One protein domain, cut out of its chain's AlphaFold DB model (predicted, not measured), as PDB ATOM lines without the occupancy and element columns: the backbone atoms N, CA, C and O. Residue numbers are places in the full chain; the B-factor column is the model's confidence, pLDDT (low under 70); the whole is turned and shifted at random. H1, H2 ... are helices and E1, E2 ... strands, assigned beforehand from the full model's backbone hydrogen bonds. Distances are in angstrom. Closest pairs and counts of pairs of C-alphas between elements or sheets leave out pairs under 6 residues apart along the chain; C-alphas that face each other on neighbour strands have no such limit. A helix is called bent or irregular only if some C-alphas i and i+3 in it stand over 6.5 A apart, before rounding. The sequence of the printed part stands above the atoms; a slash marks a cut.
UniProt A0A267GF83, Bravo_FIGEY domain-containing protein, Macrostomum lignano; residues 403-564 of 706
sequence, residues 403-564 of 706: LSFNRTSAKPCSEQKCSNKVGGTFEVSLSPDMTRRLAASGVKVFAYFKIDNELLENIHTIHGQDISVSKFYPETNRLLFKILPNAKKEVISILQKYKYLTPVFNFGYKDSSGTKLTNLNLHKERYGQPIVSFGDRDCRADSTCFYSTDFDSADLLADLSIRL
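Overview. This is residues 403 to 564 of the 706 residues of the protein "Bravo_FIGEY domain-containing protein" of Macrostomum lignano (UniProt A0A267GF83). Two antiparallel sheets make a sandwich, only partly face to face: E1, E2, E5 and E4, in that order, form one layer, E3 and E6 face it, and E7, third in the order E3, E6, E7, lies apart from it. H2 makes the turn from one layer to the other, short helices H4, H5 and H6 lie by the three-strand sheet, and residues 509 to 523 loop out beyond the end of E6. The 162 residues include six named helices and seven named strands, along the chain E1 H1 E2 H2 E3 E4 E5 H3 E6 H4 H5 E7 H6, of mixed class, with under half of the residues in named elements. The whole is compact, radius of gyration of the C-alphas 16.5 A, yet elongated, spanning 53 by 34 by 31 A.

Arrangement. Start at E1, residues 405 to 409, antiparallel to E2, residues 424 to 430, with N 406 and O 429 2.8 A apart. E2 neighbours E5, residues 478 to 483, where N 426 and O 481 are 2.8 A apart. E5 forms a hairpin with E4, residues 468 to 473; see N 471 and O 480, 2.9 A. H1, residues 413 to 416, and H2, residues 432 to 441, only graze this sheet. In the facing sheet, E3, residues 444 to 451, is antiparallel to E6, residues 500 to 508, with N 446 and O 506 3.0 A apart; E6 is also the antiparallel neighbour of E7, residues 545 to 548, with N 507 and O 547 2.8 A apart. Between the sheets, whose strands stand at 31 degrees, the closest C-alphas of E3 and E4 are Ala 447 and Phe 472, 6.4 A. H3, residues 489 to 495, is not on either sheet. H4, residues 524 to 527, H5, residues 532 to 537, and H6, residues 549 to 552, only graze the three-strand sheet, H4 only just on it with 5 pairs of C-alphas within 10 A. Every O i to N i+4 pair is within hydrogen-bond range in H2 and H3; in H5 it is 0 of 2, with 2 of 3 O i to N i+3 pairs, and H1, H4 and H6 are too short for an i+4 pair.

Along the chain. Find C-alpha 405 at (51.950, 31.134, 95.517), where E1 begins. E2 runs 20.4 A, H2 14.3 A and E3 23.2 A. E6 runs 25.2 A from C-alpha 500 at (40.879, 17.589, 96.209). H5 is irregular, C-alphas 533 and 536 being 9.3 A apart. H6 ends at C-alpha 552, (44.229, 29.049, 106.821).

Size, cuts and confidence. Look at Lys 421 and Asn 519: their C-alphas, the two farthest apart, are 54.1 A from each other. The printed part has no cut. The long links are E3 to E4 and E6 to H4. Confidence is under 70 at residues 464 to 465, 511 to 516 and 518.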
ATOM      1  N   LEU A 403      48.199  35.057  96.541       89.12
ATOM      2  CA  LEU A 403      49.208  35.721  95.700       89.12
ATOM      3  C   LEU A 403      50.652  35.376  96.096       89.12
ATOM      4  O   LEU A 403      51.588  35.633  95.340       89.12
ATOM      5  N   SER A 404      50.856  34.791  97.278       91.50
ATOM      6  CA  SER A 404      52.157  34.297  97.728       91.50
ATOM      7  C   SER A 404      52.586  33.016  97.006       91.50
ATOM      8  O   SER A 404      53.732  32.600  97.175       91.50
ATOM      9  N   PHE A 405      51.713  32.409  96.193       93.81
ATOM     10  CA  PHE A 405      51.950  31.134  95.517       93.81
ATOM     11  C   PHE A 405      51.933  31.286  93.994       93.81
ATOM     12  O   PHE A 405      51.047  31.916  93.418       93.81
ATOM     13  N   ASN A 406      52.886  30.646  93.318       92.88
ATOM     14  CA  ASN A 406      52.809  30.402  91.887       92.88
ATOM     15  C   ASN A 406      51.993  29.129  91.647       92.88
ATOM     16  O   ASN A 406      52.398  28.030  92.026       92.88
ATOM     17  N   ARG A 407      50.836  29.308  91.010       90.06
ATOM     18  CA  ARG A 407      49.844  28.262  90.733       90.06
ATOM     19  C   ARG A 407      49.640  28.022  89.233       90.06
ATOM     20  O   ARG A 407      48.659  27.404  88.840       90.06
ATOM     21  N   THR A 408      50.548  28.505  88.383       82.62
ATOM     22  CA  THR A 408      50.402  28.455  86.911       82.62
ATOM     23  C   THR A 408      50.166  27.030  86.386       82.62
ATOM     24  O   THR A 408      49.405  26.824  85.439       82.62
ATOM     25  N   SER A 409      50.774  26.046  87.051       78.62
ATOM     26  CA  SER A 409      50.695  24.615  86.737       78.62
ATOM     27  C   SER A 409      49.791  23.835  87.707       78.62
ATOM     28  O   SER A 409      49.806  22.608  87.722       78.62
ATOM     29  N   ALA A 410      48.996  24.526  88.525       81.94
ATOM     30  CA  ALA A 410      48.083  23.950  89.513       81.94
ATOM     31  C   ALA A 410      46.648  23.879  88.970       81.94
ATOM     32  O   ALA A 410      45.694  24.311  89.618       81.94
ATOM     33  N   LYS A 411      46.506  23.405  87.730       83.94
ATOM     34  CA  LYS A 411      45.218  23.349  87.029       83.94
ATOM     35  C   LYS A 411      44.466  22.056  87.360       83.94
ATOM     36  O   LYS A 411      45.120  21.035  87.578       83.94
ATOM     37  N   PRO A 412      43.124  22.052  87.367       84.56
ATOM     38  CA  PRO A 412      42.348  20.820  87.515       84.56
ATOM     39  C   PRO A 412      42.587  19.859  86.336       84.56
ATOM     40  O   PRO A 412      42.981  20.288  85.247       84.56
ATOM     41  N   CYS A 413      42.322  18.556  86.512       80.12
ATOM     42  CA  CYS A 413      42.532  17.573  85.439       80.12
ATOM     43  C   CYS A 413      41.702  17.860  84.188       80.12
ATOM     44  O   CYS A 413      42.153  17.556  83.084       80.12
ATOM     45  N   SER A 414      40.515  18.446  84.352       77.50
ATOM     46  CA  SER A 414      39.632  18.832  83.249       77.50
ATOM     47  C   SER A 414      40.305  19.815  82.285       77.50
ATOM     48  O   SER A 414      40.160  19.695  81.071       77.50
ATOM     49  N   GLU A 415      41.111  20.747  82.802       83.19
ATOM     50  CA  GLU A 415      41.870  21.708  81.994       83.19
ATOM     51  C   GLU A 415      43.163  21.114  81.430       83.19
ATOM     52  O   GLU A 415      43.569  21.447  80.317       83.19
ATOM     53  N   GLN A 416      43.808  20.220  82.184       83.44
ATOM     54  CA  GLN A 416      45.023  19.528  81.743       83.44
ATOM     55  C   GLN A 416      44.745  18.384  80.753       83.44
ATOM     56  O   GLN A 416      45.685  17.849  80.166       83.44
ATOM     57  N   LYS A 417      43.472  18.006  80.555       82.62
ATOM     58  CA  LYS A 417      43.048  16.816  79.795       82.62
ATOM     59  C   LYS A 417      43.754  15.545  80.278       82.62
ATOM     60  O   LYS A 417      44.245  14.750  79.472       82.62
ATOM     61  N   CYS A 418      43.832  15.369  81.599       81.50
ATOM     62  CA  CYS A 418      44.492  14.201  82.172       81.50
ATOM     63  C   CYS A 418      43.833  12.917  81.654       81.50
ATOM     64  O   CYS A 418      42.614  12.783  81.684       81.50
ATOM     65  N   SER A 419      44.643  11.964  81.205       76.38
ATOM     66  CA  SER A 419      44.202  10.646  80.734       76.38
ATOM     67  C   SER A 419      45.297   9.619  80.986       76.38
ATOM     68  O   SER A 419      46.437   9.995  81.263       76.38
ATOM     69  N   ASN A 420      45.005   8.329  80.801       74.88
ATOM     70  CA  ASN A 420      46.035   7.291  80.915       74.88
ATOM     71  C   ASN A 420      47.213   7.508  79.937       74.88
ATOM     72  O   ASN A 420      48.330   7.092  80.209       74.88
ATOM     73  N   LYS A 421      46.999   8.205  78.814       75.06
ATOM     74  CA  LYS A 421      48.052   8.505  77.828       75.06
ATOM     75  C   LYS A 421      48.856   9.767  78.155       75.06
ATOM     76  O   LYS A 421      50.010   9.870  77.757       75.06
ATOM     77  N   VAL A 422      48.247  10.731  78.845       81.25
ATOM     78  CA  VAL A 422      48.826  12.067  79.084       81.25
ATOM     79  C   VAL A 422      49.387  12.205  80.504       81.25
ATOM     80  O   VAL A 422      50.359  12.930  80.712       81.25
ATOM     81  N   GLY A 423      48.828  11.483  81.478       83.44
ATOM     82  CA  GLY A 423      49.117  11.685  82.897       83.44
ATOM     83  C   GLY A 423      48.536  13.006  83.409       83.44
ATOM     84  O   GLY A 423      47.570  13.522  82.850       83.44
ATOM     85  N   GLY A 424      49.124  13.558  84.471       86.31
ATOM     86  CA  GLY A 424      48.753  14.863  85.031       86.31
ATOM     87  C   GLY A 424      49.903  15.462  85.830       86.31
ATOM     88  O   GLY A 424      50.685  14.721  86.422       86.31
ATOM     89  N   THR A 425      50.057  16.788  85.826       89.44
ATOM     90  CA  THR A 425      51.134  17.464  86.567       89.44
ATOM     91  C   THR A 425      50.557  18.576  87.426       89.44
ATOM     92  O   THR A 425      49.952  19.514  86.923       89.44
ATOM     93  N   PHE A 426      50.774  18.485  88.730       90.62
ATOM     94  CA  PHE A 426      50.350  19.472  89.708       90.62
ATOM     95  C   PHE A 426      51.592  20.062  90.342       90.62
ATOM     96  O   PHE A 426      52.344  19.378  91.037       90.62
ATOM     97  N   GLU A 427      51.826  21.338  90.072       93.25
ATOM     98  CA  GLU A 427      52.974  22.043  90.616       93.25
ATOM     99  C   GLU A 427      52.522  23.349  91.252       93.25
ATOM    100  O   GLU A 427      51.844  24.169  90.629       93.25
ATOM    101  N   VAL A 428      52.917  23.517  92.512       95.00
ATOM    102  CA  VAL A 428      52.692  24.727  93.297       95.00
ATOM    103  C   VAL A 428      54.013  25.108  93.937       95.00
ATOM    104  O   VAL A 428      54.688  24.269  94.533       95.00
ATOM    105  N   SER A 429      54.398  26.374  93.832       95.19
ATOM    106  CA  SER A 429      55.569  26.894  94.537       95.19
ATOM    107  C   SER A 429      55.230  28.168  95.287       95.19
ATOM    108  O   SER A 429      54.285  28.872  94.935       95.19
ATOM    109  N   LEU A 430      56.035  28.517  96.287       95.19
ATOM    110  CA  LEU A 430      56.031  29.890  96.788       95.19
ATOM    111  C   LEU A 430      56.538  30.843  95.696       95.19
ATOM    112  O   LEU A 430      57.324  30.460  94.823       95.19
ATOM    113  N   SER A 431      56.087  32.097  95.729       93.25
ATOM    114  CA  SER A 431      56.583  33.129  94.822       93.25
ATOM    115  C   SER A 431      58.091  33.352  95.038       93.25
ATOM    116  O   SER A 431      58.592  33.162  96.156       93.25
ATOM    117  N   PRO A 432      58.847  33.776  94.007       91.06
ATOM    118  CA  PRO A 432      60.277  34.047  94.160       91.06
ATOM    119  C   PRO A 432      60.578  35.089  95.246       91.06
ATOM    120  O   PRO A 432      61.586  34.986  95.943       91.06
ATOM    121  N   ASP A 433      59.697  36.079  95.426       88.38
ATOM    122  CA  ASP A 433      59.862  37.081  96.479       88.38
ATOM    123  C   ASP A 433      59.696  36.479  97.878       88.38
ATOM    124  O   ASP A 433      60.563  36.663  98.732       88.38
ATOM    125  N   MET A 434      58.640  35.686  98.091       89.44
ATOM    126  CA  MET A 434      58.388  35.025  99.373       89.44
ATOM    127  C   MET A 434      59.505  34.037  99.723       89.44
ATOM    128  O   MET A 434      60.013  34.047 100.842       89.44
ATOM    129  N   THR A 435      59.944  33.237  98.748       91.00
ATOM    130  CA  THR A 435      61.053  32.286  98.915       91.00
ATOM    131  C   THR A 435      62.330  32.989  99.365       91.00
ATOM    132  O   THR A 435      62.942  32.569 100.347       91.00
ATOM    133  N   ARG A 436      62.703  34.104  98.718       89.12
ATOM    134  CA  ARG A 436      63.880  34.888  99.125       89.12
ATOM    135  C   ARG A 436      63.735  35.463 100.533       89.12
ATOM    136  O   ARG A 436      64.688  35.390 101.301       89.12
ATOM    137  N   ARG A 437      62.565  36.007 100.891       86.44
ATOM    138  CA  ARG A 437      62.322  36.584 102.227       86.44
ATOM    139  C   ARG A 437      62.407  35.541 103.339       86.44
ATOM    140  O   ARG A 437      63.063  35.793 104.350       86.44
ATOM    141  N   LEU A 438      61.783  34.378 103.153       89.56
ATOM    142  CA  LEU A 438      61.828  33.279 104.123       89.56
ATOM    143  C   LEU A 438      63.254  32.743 104.285       89.56
ATOM    144  O   LEU A 438      63.726  32.599 105.413       89.56
ATOM    145  N   ALA A 439      63.972  32.540 103.175       88.31
ATOM    146  CA  ALA A 439      65.362  32.093 103.200       88.31
ATOM    147  C   ALA A 439      66.285  33.098 103.912       88.31
ATOM    148  O   ALA A 439      67.067  32.694 104.774       88.31
ATOM    149  N   ALA A 440      66.152  34.396 103.607       86.12
ATOM    150  CA  ALA A 440      66.915  35.472 104.245       86.12
ATOM    151  C   ALA A 440      66.613  35.605 105.745       86.12
ATOM    152  O   ALA A 440      67.507  35.907 106.528       86.12
ATOM    153  N   SER A 441      65.370  35.332 106.149       85.31
ATOM    154  CA  SER A 441      64.960  35.331 107.560       85.31
ATOM    155  C   SER A 441      65.391  34.061 108.302       85.31
ATOM    156  O   SER A 441      65.259  33.991 109.516       85.31
ATOM    157  N   GLY A 442      65.903  33.046 107.596       88.00
ATOM    158  CA  GLY A 442      66.316  31.779 108.195       88.00
ATOM    159  C   GLY A 442      65.173  30.795 108.459       88.00
ATOM    160  O   GLY A 442      65.387  29.824 109.178       88.00
ATOM    161  N   VAL A 443      63.997  30.995 107.863       89.94
ATOM    162  CA  VAL A 443      62.846  30.089 108.002       89.94
ATOM    163  C   VAL A 443      63.079  28.812 107.191       89.94
ATOM    164  O   VAL A 443      63.442  28.865 106.014       89.94
ATOM    165  N   LYS A 444      62.855  27.652 107.814       91.12
ATOM    166  CA  LYS A 444      62.774  26.353 107.141       91.12
ATOM    167  C   LYS A 444      61.375  26.198 106.563       91.12
ATOM    168  O   LYS A 444      60.389  26.368 107.271       91.12
ATOM    169  N   VAL A 445      61.296  25.832 105.291       93.12
ATOM    170  CA  VAL A 445      60.032  25.487 104.641       93.12
ATOM    171  C   VAL A 445      60.070  24.014 104.284       93.12
ATOM    172  O   VAL A 445      61.047  23.525 103.717       93.12
ATOM    173  N   PHE A 446      58.999  23.306 104.609       92.81
ATOM    174  CA  PHE A 446      58.749  21.962 104.117       92.81
ATOM    175  C   PHE A 446      57.305  21.873 103.651       92.81
ATOM    176  O   PHE A 446      56.428  22.527 104.208       92.81
ATOM    177  N   ALA A 447      57.059  21.102 102.600       94.31
ATOM    178  CA  ALA A 447      55.731  21.008 102.023       94.31
ATOM    179  C   ALA A 447      55.411  19.585 101.589       94.31
ATOM    180  O   ALA A 447      56.307  18.798 101.275       94.31
ATOM    181  N   TYR A 448      54.123  19.282 101.569       93.56
ATOM    182  CA  TYR A 448      53.569  18.009 101.136       93.56
ATOM    183  C   TYR A 448      52.168  18.226 100.567       93.56
ATOM    184  O   TYR A 448      51.569  19.285 100.739       93.56
ATOM    185  N   PHE A 449      51.638  17.225  99.875       92.75
ATOM    186  CA  PHE A 449      50.249  17.241  99.435       92.75
ATOM    187  C   PHE A 449      49.371  16.462 100.411       92.75
ATOM    188  O   PHE A 449      49.699  15.338 100.795       92.75
ATOM    189  N   LYS A 450      48.235  17.056 100.768       91.75
ATOM    190  CA  LYS A 450      47.080  16.373 101.344       91.75
ATOM    191  C   LYS A 450      46.117  16.044 100.208       91.75
ATOM    192  O   LYS A 450      45.905  16.868  99.320       91.75
ATOM    193  N   ILE A 451      45.563  14.844 100.208       89.00
ATOM    194  CA  ILE A 451      44.542  14.421  99.257       89.00
ATOM    195  C   ILE A 451      43.265  14.129 100.036       89.00
ATOM    196  O   ILE A 451      43.225  13.256 100.901       89.00
ATOM    197  N   ASP A 452      42.250  14.952  99.791       87.88
ATOM    198  CA  ASP A 452      41.107  15.141 100.682       87.88
ATOM    199  C   ASP A 452      41.556  15.328 102.152       87.88
ATOM    200  O   ASP A 452      42.038  16.405 102.507       87.88
ATOM    201  N   ASN A 453      41.451  14.290 102.990       85.06
ATOM    202  CA  ASN A 453      41.821  14.328 104.411       85.06
ATOM    203  C   ASN A 453      43.066  13.494 104.766       85.06
ATOM    204  O   ASN A 453      43.438  13.438 105.934       85.06
ATOM    205  N   GLU A 454      43.722  12.870 103.787       87.50
ATOM    206  CA  GLU A 454      44.860  11.969 104.003       87.50
ATOM    207  C   GLU A 454      46.167  12.564 103.474       87.50
ATOM    208  O   GLU A 454      46.184  13.349 102.521       87.50
ATOM    209  N   LEU A 455      47.296  12.164 104.061       89.00
ATOM    210  CA  LEU A 455      48.608  12.508 103.521       89.00
ATOM    211  C   LEU A 455      48.809  11.744 102.211       89.00
ATOM    212  O   LEU A 455      48.705  10.518 102.189       89.00
ATOM    213  N   LEU A 456      49.152  12.446 101.126       88.19
ATOM    214  CA  LEU A 456      49.347  11.814  99.821       88.19
ATOM    215  C   LEU A 456      50.369  10.668  99.905       88.19
ATOM    216  O   LEU A 456      50.152   9.624  99.305       88.19
ATOM    217  N   GLU A 457      51.461  10.857 100.657       83.56
ATOM    218  CA  GLU A 457      52.541   9.874 100.889       83.56
ATOM    219  C   GLU A 457      52.062   8.572 101.557       83.56
ATOM    220  O   GLU A 457      52.636   7.516 101.299       83.56
ATOM    221  N   ASN A 458      50.978   8.615 102.339       84.69
ATOM    222  CA  ASN A 458      50.440   7.439 103.032       84.69
ATOM    223  C   ASN A 458      49.585   6.545 102.119       84.69
ATOM    224  O   ASN A 458      49.259   5.415 102.475       84.69
ATOM    225  N   ILE A 459      49.225   7.011 100.919       83.94
ATOM    226  CA  ILE A 459      48.445   6.217  99.969       83.94
ATOM    227  C   ILE A 459      49.394   5.348  99.140       83.94
ATOM    228  O   ILE A 459      49.750   5.664  98.004       83.94
ATOM    229  N   HIS A 460      49.800   4.210  99.697       78.50
ATOM    230  CA  HIS A 460      50.764   3.306  99.057       78.50
ATOM    231  C   HIS A 460      50.361   2.868  97.638       78.50
ATOM    232  O   HIS A 460      51.221   2.637  96.798       78.50
ATOM    233  N   THR A 461      49.063   2.811  97.324       74.38
ATOM    234  CA  THR A 461      48.558   2.411  95.999       74.38
ATOM    235  C   THR A 461      48.840   3.414  94.880       74.38
ATOM    236  O   THR A 461      48.798   3.035  93.713       74.38
ATOM    237  N   ILE A 462      49.094   4.687  95.203       75.38
ATOM    238  CA  ILE A 462      49.433   5.718  94.205       75.38
ATOM    239  C   ILE A 462      50.929   6.048  94.198       75.38
ATOM    240  O   ILE A 462      51.389   6.720  93.276       75.38
ATOM    241  N   HIS A 463      51.696   5.552  95.174       72.75
ATOM    242  CA  HIS A 463      53.149   5.707  95.243       72.75
ATOM    243  C   HIS A 463      53.851   4.484  94.657       72.75
ATOM    244  O   HIS A 463      53.863   3.404  95.235       72.75
ATOM    245  N   GLY A 464      54.459   4.665  93.487       69.12
ATOM    246  CA  GLY A 464      55.253   3.648  92.805       69.12
ATOM    247  C   GLY A 464      56.042   4.279  91.663       69.12
ATOM    248  O   GLY A 464      55.565   5.238  91.055       69.12
ATOM    249  N   GLN A 465      57.237   3.750  91.373       69.19
ATOM    250  CA  GLN A 465      58.163   4.334  90.386       69.19
ATOM    251  C   GLN A 465      57.539   4.496  88.987       69.19
ATOM    252  O   GLN A 465      57.884   5.438  88.279       69.19
ATOM    253  N   ASP A 466      56.562   3.650  88.643       73.88
ATOM    254  CA  ASP A 466      55.862   3.662  87.351       73.88
ATOM    255  C   ASP A 466      54.487   4.354  87.391       73.88
ATOM    256  O   ASP A 466      53.758   4.352  86.401       73.88
ATOM    257  N   ILE A 467      54.089   4.916  88.537       78.00
ATOM    258  CA  ILE A 467      52.726   5.415  88.764       78.00
ATOM    259  C   ILE A 467      52.711   6.927  88.971       78.00
ATOM    260  O   ILE A 467      52.000   7.652  88.271       78.00
ATOM    261  N   SER A 468      53.470   7.420  89.945       84.88
ATOM    262  CA  SER A 468      53.490   8.841  90.263       84.88
ATOM    263  C   SER A 468      54.814   9.272  90.884       84.88
ATOM    264  O   SER A 468      55.567   8.471  91.431       84.88
ATOM    265  N   VAL A 469      55.101  10.567  90.778       87.50
ATOM    266  CA  VAL A 469      56.276  11.211  91.357       87.50
ATOM    267  C   VAL A 469      55.794  12.356  92.234       87.50
ATOM    268  O   VAL A 469      55.241  13.329  91.725       87.50
ATOM    269  N   SER A 470      56.032  12.259  93.540       89.25
ATOM    270  CA  SER A 470      55.862  13.362  94.488       89.25
ATOM    271  C   SER A 470      57.235  13.840  94.944       89.25
ATOM    272  O   SER A 470      58.072  13.031  95.349       89.25
ATOM    273  N   LYS A 471      57.505  15.143  94.846       91.69
ATOM    274  CA  LYS A 471      58.778  15.715  95.289       91.69
ATOM    275  C   LYS A 471      58.629  17.163  95.727       91.69
ATOM    276  O   LYS A 471      58.059  17.989  95.017       91.69
ATOM    277  N   PHE A 472      59.234  17.479  96.866       94.44
ATOM    278  CA  PHE A 472      59.465  18.847  97.308       94.44
ATOM    279  C   PHE A 472      60.904  19.265  96.983       94.44
ATOM    280  O   PHE A 472      61.847  18.505  97.209       94.44
ATOM    281  N   TYR A 473      61.074  20.468  96.438       94.56
ATOM    282  CA  TYR A 473      62.361  21.086  96.127       94.56
ATOM    283  C   TYR A 473      62.583  22.278  97.076       94.56
ATOM    284  O   TYR A 473      62.079  23.367  96.782       94.56
ATOM    285  N   PRO A 474      63.336  22.110  98.182       90.06
ATOM    286  CA  PRO A 474      63.497  23.142  99.211       90.06
ATOM    287  C   PRO A 474      64.069  24.467  98.688       90.06
ATOM    288  O   PRO A 474      63.568  25.526  99.036       90.06
ATOM    289  N   GLU A 475      65.040  24.419  97.770       88.56
ATOM    290  CA  GLU A 475      65.703  25.620  97.220       88.56
ATOM    291  C   GLU A 475      64.747  26.586  96.508       88.56
ATOM    292  O   GLU A 475      64.970  27.792  96.453       88.56
ATOM    293  N   THR A 476      63.669  26.050  95.937       91.12
ATOM    294  CA  THR A 476      62.670  26.829  95.190       91.12
ATOM    295  C   THR A 476      61.310  26.832  95.875       91.12
ATOM    296  O   THR A 476      60.363  27.403  95.340       91.12
ATOM    297  N   ASN A 477      61.196  26.175  97.037       94.81
ATOM    298  CA  ASN A 477      59.932  25.866  97.701       94.81
ATOM    299  C   ASN A 477      58.870  25.357  96.722       94.81
ATOM    300  O   ASN A 477      57.717  25.788  96.752       94.81
ATOM    301  N   ARG A 478      59.285  24.485  95.803       94.81
ATOM    302  CA  ARG A 478      58.431  23.950  94.746       94.81
ATOM    303  C   ARG A 478      57.970  22.561  95.132       94.81
ATOM    304  O   ARG A 478      58.793  21.685  95.383       94.81
ATOM    305  N   LEU A 479      56.663  22.363  95.160       95.38
ATOM    306  CA  LEU A 479      56.029  21.089  95.434       95.38
ATOM    307  C   LEU A 479      55.424  20.551  94.137       95.38
ATOM    308  O   LEU A 479      54.602  21.209  93.500       95.38
ATOM    309  N   LEU A 480      55.871  19.363  93.743       93.69
ATOM    310  CA  LEU A 480      55.495  18.702  92.501       93.69
ATOM    311  C   LEU A 480      54.827  17.370  92.812       93.69
ATOM    312  O   LEU A 480      55.402  16.536  93.508       93.69
ATOM    313  N   PHE A 481      53.662  17.150  92.219       91.56
ATOM    314  CA  PHE A 481      53.039  15.842  92.113       91.56
ATOM    315  C   PHE A 481      52.706  15.568  90.651       91.56
ATOM    316  O   PHE A 481      51.981  16.323  90.007       91.56
ATOM    317  N   LYS A 482      53.261  14.489  90.109       89.62
ATOM    318  CA  LYS A 482      53.069  14.088  88.722       89.62
ATOM    319  C   LYS A 482      52.520  12.675  88.667       89.62
ATOM    320  O   LYS A 482      53.128  11.764  89.210       89.62
ATOM    321  N   ILE A 483      51.422  12.493  87.951       86.50
ATOM    322  CA  ILE A 483      50.877  11.187  87.590       86.50
ATOM    323  C   ILE A 483      51.485  10.803  86.242       86.50
ATOM    324  O   ILE A 483      51.406  11.577  85.281       86.50
ATOM    325  N   LEU A 484      52.130   9.640  86.180       85.75
ATOM    326  CA  LEU A 484      52.787   9.153  84.972       85.75
ATOM    327  C   LEU A 484      51.760   8.533  84.004       85.75
ATOM    328  O   LEU A 484      50.754   7.974  84.446       85.75
ATOM    329  N   PRO A 485      51.986   8.629  82.681       82.31
ATOM    330  CA  PRO A 485      51.215   7.870  81.702       82.31
ATOM    331  C   PRO A 485      51.319   6.354  81.927       82.31
ATOM    332  O   PRO A 485      52.329   5.870  82.429       82.31
ATOM    333  N   ASN A 486      50.318   5.606  81.462       77.75
ATOM    334  CA  ASN A 486      50.204   4.145  81.532       77.75
ATOM    335  C   ASN A 486      50.039   3.574  82.952       77.75
ATOM    336  O   ASN A 486      50.422   2.431  83.214       77.75
ATOM    337  N   ALA A 487      49.430   4.334  83.864       71.88
ATOM    338  CA  ALA A 487      49.058   3.831  85.180       71.88
ATOM    339  C   ALA A 487      48.083   2.638  85.066       71.88
ATOM    340  O   ALA A 487      47.184   2.607  84.220       71.88
ATOM    341  N   LYS A 488      48.237   1.632  85.939       73.31
ATOM    342  CA  LYS A 488      47.341   0.459  85.985       73.31
ATOM    343  C   LYS A 488      45.890   0.894  86.242       73.31
ATOM    344  O   LYS A 488      45.667   1.783  87.063       73.31
ATOM    345  N   LYS A 489      44.906   0.211  85.626       70.25
ATOM    346  CA  LYS A 489      43.447   0.468  85.784       70.25
ATOM    347  C   LYS A 489      43.006   0.582  87.263       70.25
ATOM    348  O   LYS A 489      42.117   1.363  87.584       70.25
ATOM    349  N   GLU A 490      43.656  -0.134  88.176       72.38
ATOM    350  CA  GLU A 490      43.391  -0.069  89.623       72.38
ATOM    351  C   GLU A 490      43.763   1.290  90.240       72.38
ATOM    352  O   GLU A 490      42.966   1.879  90.968       72.38
ATOM    353  N   VAL A 491      44.927   1.842  89.887       73.94
ATOM    354  CA  VAL A 491      45.399   3.155  90.363       73.94
ATOM    355  C   VAL A 491      44.461   4.264  89.891       73.94
ATOM    356  O   VAL A 491      44.104   5.153  90.660       73.94
ATOM    357  N   ILE A 492      44.022   4.172  88.634       70.50
ATOM    358  CA  ILE A 492      43.043   5.073  88.015       70.50
ATOM    359  C   ILE A 492      41.767   5.149  88.856       70.50
ATOM    360  O   ILE A 492      41.322   6.234  89.229       70.50
ATOM    361  N   SER A 493      41.210   3.982  89.188       75.62
ATOM    362  CA  SER A 493      39.962   3.878  89.943       75.62
ATOM    363  C   SER A 493      40.081   4.439  91.361       75.62
ATOM    364  O   SER A 493      39.110   4.954  91.908       75.62
ATOM    365  N   ILE A 494      41.274   4.364  91.960       78.12
ATOM    366  CA  ILE A 494      41.560   4.915  93.286       78.12
ATOM    367  C   ILE A 494      41.690   6.436  93.209       78.12
ATOM    368  O   ILE A 494      41.069   7.131  94.005       78.12
ATOM    369  N   LEU A 495      42.424   6.962  92.224       75.31
ATOM    370  CA  LEU A 495      42.569   8.405  92.013       75.31
ATOM    371  C   LEU A 495      41.215   9.086  91.765       75.31
ATOM    372  O   LEU A 495      40.970  10.156  92.314       75.31
ATOM    373  N   GLN A 496      40.304   8.435  91.037       79.12
ATOM    374  CA  GLN A 496      38.936   8.917  90.801       79.12
ATOM    375  C   GLN A 496      38.079   9.061  92.070       79.12
ATOM    376  O   GLN A 496      37.096   9.802  92.047       79.12
ATOM    377  N   LYS A 497      38.424   8.382  93.175       83.94
ATOM    378  CA  LYS A 497      37.689   8.510  94.448       83.94
ATOM    379  C   LYS A 497      37.964   9.840  95.142       83.94
ATOM    380  O   LYS A 497      37.094  10.330  95.861       83.94
ATOM    381  N   TYR A 498      39.150  10.400  94.927       85.88
ATOM    382  CA  TYR A 498      39.595  11.605  95.609       85.88
ATOM    383  C   TYR A 498      39.184  12.866  94.855       85.88
ATOM    384  O   TYR A 498      39.216  12.923  93.622       85.88
ATOM    385  N   LYS A 499      38.799  13.903  95.599       87.12
ATOM    386  CA  LYS A 499      38.228  15.125  95.013       87.12
ATOM    387  C   LYS A 499      39.224  16.270  94.967       87.12
ATOM    388  O   LYS A 499      39.269  16.984  93.959       87.12
ATOM    389  N   TYR A 500      40.007  16.440  96.022       89.12
ATOM    390  CA  TYR A 500      40.879  17.589  96.209       89.12
ATOM    391  C   TYR A 500      42.316  17.170  96.478       89.12
ATOM    392  O   TYR A 500      42.591  16.233  97.222       89.12
ATOM    393  N   LEU A 501      43.236  17.920  95.884       90.81
ATOM    394  CA  LEU A 501      44.658  17.871  96.162       90.81
ATOM    395  C   LEU A 501      45.076  19.229  96.724       90.81
ATOM    396  O   LEU A 501      45.121  20.226  96.003       90.81
ATOM    397  N   THR A 502      45.381  19.273  98.013       92.56
ATOM    398  CA  THR A 502      45.708  20.500  98.738       92.56
ATOM    399  C   THR A 502      47.198  20.510  99.068       92.56
ATOM    400  O   THR A 502      47.658  19.658  99.830       92.56
ATOM    401  N   PRO A 503      47.994  21.435  98.509       94.56
ATOM    402  CA  PRO A 503      49.378  21.590  98.922       94.56
ATOM    403  C   PRO A 503      49.419  22.255 100.304       94.56
ATOM    404  O   PRO A 503      48.800  23.294 100.533       94.56
ATOM    405  N   VAL A 504      50.174  21.662 101.219       94.81
ATOM    406  CA  VAL A 504      50.399  22.177 102.566       94.81
ATOM    407  C   VAL A 504      51.851  22.612 102.674       94.81
ATOM    408  O   VAL A 504      52.756  21.807 102.461       94.81
ATOM    409  N   PHE A 505      52.075  23.885 102.993       95.38
ATOM    410  CA  PHE A 505      53.392  24.451 103.257       95.38
ATOM    411  C   PHE A 505      53.506  24.773 104.745       95.38
ATOM    412  O   PHE A 505      52.746  25.582 105.276       95.38
ATOM    413  N   ASN A 506      54.486  24.159 105.397       94.38
ATOM    414  CA  ASN A 506      54.807  24.367 106.798       94.38
ATOM    415  C   ASN A 506      56.073  25.208 106.924       94.38
ATOM    416  O   ASN A 506      57.076  24.959 106.245       94.38
ATOM    417  N   PHE A 507      56.017  26.202 107.803       93.56
ATOM    418  CA  PHE A 507      57.122  27.090 108.131       93.56
ATOM    419  C   PHE A 507      57.591  26.786 109.546       93.56
ATOM    420  O   PHE A 507      56.803  26.761 110.493       93.56
ATOM    421  N   GLY A 508      58.889  26.558 109.682       90.50
ATOM    422  CA  GLY A 508      59.489  26.188 110.947       90.50
ATOM    423  C   GLY A 508      60.891  26.735 111.127       90.50
ATOM    424  O   GLY A 508      61.461  27.400 110.257       90.50
ATOM    425  N   TYR A 509      61.453  26.443 112.287       88.19
ATOM    426  CA  TYR A 509      62.842  26.733 112.600       88.19
ATOM    427  C   TYR A 509      63.759  25.767 111.842       88.19
ATOM    428  O   TYR A 509      63.411  24.611 111.581       88.19
ATOM    429  N   LYS A 510      64.942  26.243 111.440       83.25
ATOM    430  CA  LYS A 510      65.990  25.350 110.930       83.25
ATOM    431  C   LYS A 510      66.432  24.441 112.072       83.25
ATOM    432  O   LYS A 510      66.581  24.907 113.197       83.25
ATOM    433  N   ASP A 511      66.608  23.161 111.767       62.59
ATOM    434  CA  ASP A 511      67.019  22.161 112.745       62.59
ATOM    435  C   ASP A 511      68.474  22.414 113.149       62.59
ATOM    436  O   ASP A 511      69.422  21.938 112.526       62.59
ATOM    437  N   SER A 512      68.650  23.257 114.159       49.69
ATOM    438  CA  SER A 512      69.867  23.309 114.944       49.69
ATOM    439  C   SER A 512      69.627  22.438 116.173       49.69
ATOM    440  O   SER A 512      69.158  22.919 117.205       49.69
ATOM    441  N   SER A 513      69.935  21.146 116.041       44.94
ATOM    442  CA  SER A 513      70.154  20.187 117.134       44.94
ATOM    443  C   SER A 513      68.952  19.690 117.955       44.94
ATOM    444  O   SER A 513      69.135  19.363 119.122       44.94
ATOM    445  N   GLY A 514      67.740  19.575 117.393       47.19
ATOM    446  CA  GLY A 514      66.635  18.879 118.086       47.19
ATOM    447  C   GLY A 514      66.199  19.489 119.431       47.19
ATOM    448  O   GLY A 514      65.466  18.862 120.199       47.19
ATOM    449  N   THR A 515      66.631  20.711 119.741       50.16
ATOM    450  CA  THR A 515      66.278  21.393 120.982       50.16
ATOM    451  C   THR A 515      64.848  21.906 120.860       50.16
ATOM    452  O   THR A 515      64.572  22.810 120.069       50.16
ATOM    453  N   LYS A 516      63.918  21.341 121.643       59.34
ATOM    454  CA  LYS A 516      62.586  21.934 121.844       59.34
ATOM    455  C   LYS A 516      62.764  23.419 122.168       59.34
ATOM    456  O   LYS A 516      63.624  23.768 122.974       59.34
ATOM    457  N   LEU A 517      61.944  24.289 121.579       72.94
ATOM    458  CA  LEU A 517      61.899  25.712 121.927       72.94
ATOM    459  C   LEU A 517      61.257  25.861 123.318       72.94
ATOM    460  O   LEU A 517      60.120  26.298 123.436       72.94
ATOM    461  N   THR A 518      61.953  25.436 124.378       69.81
ATOM    462  CA  THR A 518      61.408  25.256 125.741       69.81
ATOM    463  C   THR A 518      60.765  26.512 126.316       69.81
ATOM    464  O   THR A 518      59.908  26.413 127.191       69.81
ATOM    465  N   ASN A 519      61.159  27.673 125.789       80.19
ATOM    466  CA  ASN A 519      60.775  28.987 126.279       80.19
ATOM    467  C   ASN A 519      59.837  29.753 125.339       80.19
ATOM    468  O   ASN A 519      59.581  30.944 125.530       80.19
ATOM    469  N   LEU A 520      59.339  29.071 124.306       85.19
ATOM    470  CA  LEU A 520      58.436  29.623 123.312       85.19
ATOM    471  C   LEU A 520      57.213  28.723 123.158       85.19
ATOM    472  O   LEU A 520      57.330  27.537 122.865       85.19
ATOM    473  N   ASN A 521      56.030  29.311 123.280       87.25
ATOM    474  CA  ASN A 521      54.775  28.657 122.958       87.25
ATOM    475  C   ASN A 521      54.117  29.337 121.751       87.25
ATOM    476  O   ASN A 521      53.807  30.529 121.778       87.25
ATOM    477  N   LEU A 522      53.902  28.541 120.706       86.12
ATOM    478  CA  LEU A 522      53.351  28.946 119.411       86.12
ATOM    479  C   LEU A 522      51.816  28.801 119.340       86.12
ATOM    480  O   LEU A 522      51.236  29.070 118.295       86.12
ATOM    481  N   HIS A 523      51.161  28.358 120.421       88.06
ATOM    482  CA  HIS A 523      49.699  28.285 120.570       88.06
ATOM    483  C   HIS A 523      48.941  27.563 119.440       88.06
ATOM    484  O   HIS A 523      47.847  27.964 119.036       88.06
ATOM    485  N   LYS A 524      49.520  26.481 118.910       88.44
ATOM    486  CA  LYS A 524      48.977  25.736 117.759       88.44
ATOM    487  C   LYS A 524      47.731  24.919 118.094       88.44
ATOM    488  O   LYS A 524      46.986  24.557 117.191       88.44
ATOM    489  N   GLU A 525      47.482  24.661 119.376       85.94
ATOM    490  CA  GLU A 525      46.311  23.941 119.889       85.94
ATOM    491  C   GLU A 525      44.977  24.576 119.471       85.94
ATOM    492  O   GLU A 525      43.956  23.893 119.381       85.94
ATOM    493  N   ARG A 526      44.983  25.873 119.139       88.44
ATOM    494  CA  ARG A 526      43.812  26.587 118.615       88.44
ATOM    495  C   ARG A 526      43.333  26.079 117.250       88.44
ATOM    496  O   ARG A 526      42.185  26.320 116.898       88.44
ATOM    497  N   TYR A 527      44.198  25.399 116.492       89.25
ATOM    498  CA  TYR A 527      43.907  24.839 115.165       89.25
ATOM    499  C   TYR A 527      43.515  23.352 115.220       89.25
ATOM    500  O   TYR A 527      43.542  22.646 114.208       89.25
ATOM    501  N   GLY A 528      43.151  22.870 116.412       89.56
ATOM    502  CA  GLY A 528      42.752  21.491 116.657       89.56
ATOM    503  C   GLY A 528      43.898  20.601 117.133       89.56
ATOM    504  O   GLY A 528      45.039  21.031 117.303       89.56
ATOM    505  N   GLN A 529      43.562  19.335 117.380       90.06
ATOM    506  CA  GLN A 529      44.521  18.330 117.834       90.06
ATOM    507  C   GLN A 529      45.410  17.844 116.678       90.06
ATOM    508  O   GLN A 529      44.958  17.854 115.530       90.06
ATOM    509  N   PRO A 530      46.650  17.401 116.957       90.50
ATOM    510  CA  PRO A 530      47.504  16.817 115.934       90.50
ATOM    511  C   PRO A 530      46.889  15.563 115.303       90.50
ATOM    512  O   PRO A 530      46.334  14.706 115.993       90.50
ATOM    513  N   ILE A 531      47.036  15.433 113.989       88.88
ATOM    514  CA  ILE A 531      46.633  14.252 113.230       88.88
ATOM    515  C   ILE A 531      47.728  13.194 113.384       88.88
ATOM    516  O   ILE A 531      48.797  13.291 112.784       88.88
ATOM    517  N   VAL A 532      47.455  12.163 114.187       85.62
ATOM    518  CA  VAL A 532      48.440  11.126 114.557       85.62
ATOM    519  C   VAL A 532      49.092  10.466 113.336       85.62
ATOM    520  O   VAL A 532      50.302  10.261 113.328       85.62
ATOM    521  N   SER A 533      48.324  10.185 112.277       85.50
ATOM    522  CA  SER A 533      48.824   9.532 111.056       85.50
ATOM    523  C   SER A 533      49.820  10.377 110.250       85.50
ATOM    524  O   SER A 533      50.488   9.847 109.362       85.50
ATOM    525  N   PHE A 534      49.924  11.678 110.528       86.81
ATOM    526  CA  PHE A 534      50.846  12.580 109.836       86.81
ATOM    527  C   PHE A 534      52.181  12.711 110.589       86.81
ATOM    528  O   PHE A 534      53.158  13.186 110.008       86.81
ATOM    529  N   GLY A 535      52.251  12.275 111.855       87.12
ATOM    530  CA  GLY A 535      53.449  12.383 112.689       87.12
ATOM    531  C   GLY A 535      54.031  13.801 112.681       87.12
ATOM    532  O   GLY A 535      53.296  14.786 112.742       87.12
ATOM    533  N   ASP A 536      55.349  13.910 112.506       82.75
ATOM    534  CA  ASP A 536      56.068  15.193 112.467       82.75
ATOM    535  C   ASP A 536      55.780  16.039 111.208       82.75
ATOM    536  O   ASP A 536      56.231  17.179 111.101       82.75
ATOM    537  N   ARG A 537      55.023  15.524 110.223       86.88
ATOM    538  CA  ARG A 537      54.546  16.339 109.088       86.88
ATOM    539  C   ARG A 537      53.410  17.270 109.499       86.88
ATOM    540  O   ARG A 537      53.194  18.293 108.840       86.88
ATOM    541  N   ASP A 538      52.666  16.937 110.551       91.00
ATOM    542  CA  ASP A 538      51.662  17.842 111.085       91.00
ATOM    543  C   ASP A 538      52.348  18.958 111.877       91.00
ATOM    544  O   ASP A 538      52.986  18.726 112.905       91.00
ATOM    545  N   CYS A 539      52.163  20.198 111.424       91.38
ATOM    546  CA  CYS A 539      52.694  21.366 112.110       91.38
ATOM    547  C   CYS A 539      52.223  21.440 113.568       91.38
ATOM    548  O   CYS A 539      52.960  21.932 114.415       91.38
ATOM    549  N   ARG A 540      51.026  20.931 113.901       90.94
ATOM    550  CA  ARG A 540      50.519  20.877 115.286       90.94
ATOM    551  C   ARG A 540      51.387  19.988 116.183       90.94
ATOM    552  O   ARG A 540      51.633  20.376 117.324       90.94
ATOM    553  N   ALA A 541      51.902  18.871 115.665       89.06
ATOM    554  CA  ALA A 541      52.801  17.960 116.381       89.06
ATOM    555  C   ALA A 541      54.258  18.459 116.412       89.06
ATOM    556  O   ALA A 541      54.934  18.330 117.429       89.06
ATOM    557  N   ASP A 542      54.733  19.079 115.329       87.44
ATOM    558  CA  ASP A 542      56.132  19.499 115.191       87.44
ATOM    559  C   ASP A 542      56.473  20.718 116.064       87.44
ATOM    560  O   ASP A 542      56.058  21.845 115.789       87.44
ATOM    561  N   SER A 543      57.290  20.521 117.102       82.19
ATOM    562  CA  SER A 543      57.728  21.587 118.022       82.19
ATOM    563  C   SER A 543      58.507  22.739 117.367       82.19
ATOM    564  O   SER A 543      58.613  23.814 117.956       82.19
ATOM    565  N   THR A 544      59.023  22.538 116.153       85.25
ATOM    566  CA  THR A 544      59.754  23.543 115.373       85.25
ATOM    567  C   THR A 544      58.885  24.232 114.326       85.25
ATOM    568  O   THR A 544      59.305  25.236 113.757       85.25
ATOM    569  N   CYS A 545      57.679  23.740 114.054       89.69
ATOM    570  CA  CYS A 545      56.769  24.378 113.116       89.69
ATOM    571  C   CYS A 545      55.965  25.471 113.824       89.69
ATOM    572  O   CYS A 545      55.339  25.207 114.850       89.69
ATOM    573  N   PHE A 546      55.978  26.690 113.279       89.62
ATOM    574  CA  PHE A 546      55.250  27.842 113.824       89.62
ATOM    575  C   PHE A 546      54.063  28.279 112.971       89.62
ATOM    576  O   PHE A 546      53.222  29.036 113.447       89.62
ATOM    577  N   TYR A 547      53.976  27.820 111.724       92.44
ATOM    578  CA  TYR A 547      52.865  28.142 110.840       92.44
ATOM    579  C   TYR A 547      52.674  27.067 109.776       92.44
ATOM    580  O   TYR A 547      53.641  26.503 109.267       92.44
ATOM    581  N   SER A 548      51.422  26.826 109.400       93.38
ATOM    582  CA  SER A 548      51.051  25.954 108.293       93.38
ATOM    583  C   SER A 548      49.941  26.589 107.477       93.38
ATOM    584  O   SER A 548      48.995  27.137 108.038       93.38
ATOM    585  N   THR A 549      49.995  26.438 106.156       93.44
ATOM    586  CA  THR A 549      48.869  26.814 105.289       93.44
ATOM    587  C   THR A 549      47.612  25.982 105.555       93.44
ATOM    588  O   THR A 549      46.528  26.400 105.160       93.44
ATOM    589  N   ASP A 550      47.723  24.824 106.223       89.88
ATOM    590  CA  ASP A 550      46.565  24.026 106.659       89.88
ATOM    591  C   ASP A 550      45.683  24.817 107.641       89.88
ATOM    592  O   ASP A 550      44.460  24.696 107.588       89.88
ATOM    593  N   PHE A 551      46.283  25.698 108.455       89.88
ATOM    594  CA  PHE A 551      45.577  26.532 109.438       89.88
ATOM    595  C   PHE A 551      44.652  27.574 108.794       89.88
ATOM    596  O   PHE A 551      43.648  27.942 109.392       89.88
ATOM    597  N   ASP A 552      44.964  28.014 107.569       85.38
ATOM    598  CA  ASP A 552      44.229  29.049 106.821       85.38
ATOM    599  C   ASP A 552      43.448  28.494 105.619       85.38
ATOM    600  O   ASP A 552      42.905  29.251 104.805       85.38
ATOM    601  N   SER A 553      43.417  27.168 105.466       77.88
ATOM    602  CA  SER A 553      42.898  26.499 104.269       77.88
ATOM    603  C   SER A 553      41.403  26.731 104.019       77.88
ATOM    604  O   SER A 553      40.959  26.576 102.885       77.88
ATOM    605  N   ALA A 554      40.637  27.133 105.037       76.69
ATOM    606  CA  ALA A 554      39.210  27.435 104.921       76.69
ATOM    607  C   ALA A 554      38.900  28.915 104.618       76.69
ATOM    608  O   ALA A 554      37.807  29.204 104.137       76.69
ATOM    609  N   ASP A 555      39.852  29.826 104.852       80.75
ATOM    610  CA  ASP A 555      39.635  31.276 104.762       80.75
ATOM    611  C   ASP A 555      40.469  31.896 103.626       80.75
ATOM    612  O   ASP A 555      40.018  32.025 102.490       80.75
ATOM    613  N   LEU A 556      41.723  32.271 103.910       81.69
ATOM    614  CA  LEU A 556      42.583  33.035 102.994       81.69
ATOM    615  C   LEU A 556      43.168  32.197 101.849       81.69
ATOM    616  O   LEU A 556      43.620  32.756 100.844       81.69
ATOM    617  N   LEU A 557      43.212  30.873 102.017       90.12
ATOM    618  CA  LEU A 557      43.897  29.944 101.117       90.12
ATOM    619  C   LEU A 557      42.967  28.863 100.545       90.12
ATOM    620  O   LEU A 557      43.464  27.873 100.013       90.12
ATOM    621  N   ALA A 558      41.644  29.052 100.589       84.31
ATOM    622  CA  ALA A 558      40.672  28.089 100.054       84.31
ATOM    623  C   ALA A 558      40.963  27.693  98.594       84.31
ATOM    624  O   ALA A 558      40.975  26.508  98.248       84.31
ATOM    625  N   ASP A 559      41.327  28.672  97.762       85.50
ATOM    626  CA  ASP A 559      41.664  28.460  96.351       85.50
ATOM    627  C   ASP A 559      42.978  27.698  96.130       85.50
ATOM    628  O   ASP A 559      43.288  27.324  95.003       85.50
ATOM    629  N   LEU A 560      43.790  27.478  97.164       88.81
ATOM    630  CA  LEU A 560      45.032  26.722  97.038       88.81
ATOM    631  C   LEU A 560      44.760  25.228  96.776       88.81
ATOM    632  O   LEU A 560      45.585  24.552  96.160       88.81
ATOM    633  N   SER A 561      43.591  24.732  97.193       90.00
ATOM    634  CA  SER A 561      43.144  23.360  96.948       90.00
ATOM    635  C   SER A 561      42.783  23.148  95.478       90.00
ATOM    636  O   SER A 561      41.929  23.829  94.913       90.00
ATOM    637  N   ILE A 562      43.417  22.163  94.849       89.25
ATOM    638  CA  ILE A 562      43.208  21.830  93.442       89.25
ATOM    639  C   ILE A 562      42.115  20.771  93.358       89.25
ATOM    640  O   ILE A 562      42.250  19.682  93.914       89.25
ATOM    641  N   ARG A 563      41.036  21.054  92.627       86.50
ATOM    642  CA  ARG A 563      40.040  20.027  92.308       86.50
ATOM    643  C   ARG A 563      40.633  19.065  91.283       86.50
ATOM    644  O   ARG A 563      40.992  19.488  90.188       86.50
ATOM    645  N   LEU A 564      40.722  17.783  91.623       82.75
ATOM    646  CA  LEU A 564      41.311  16.786  90.736       82.75
ATOM    647  C   LEU A 564      40.401  16.529  89.531       82.75
ATOM    648  O   LEU A 564      40.814  16.831  88.423       82.75
TER     649      LEU A 564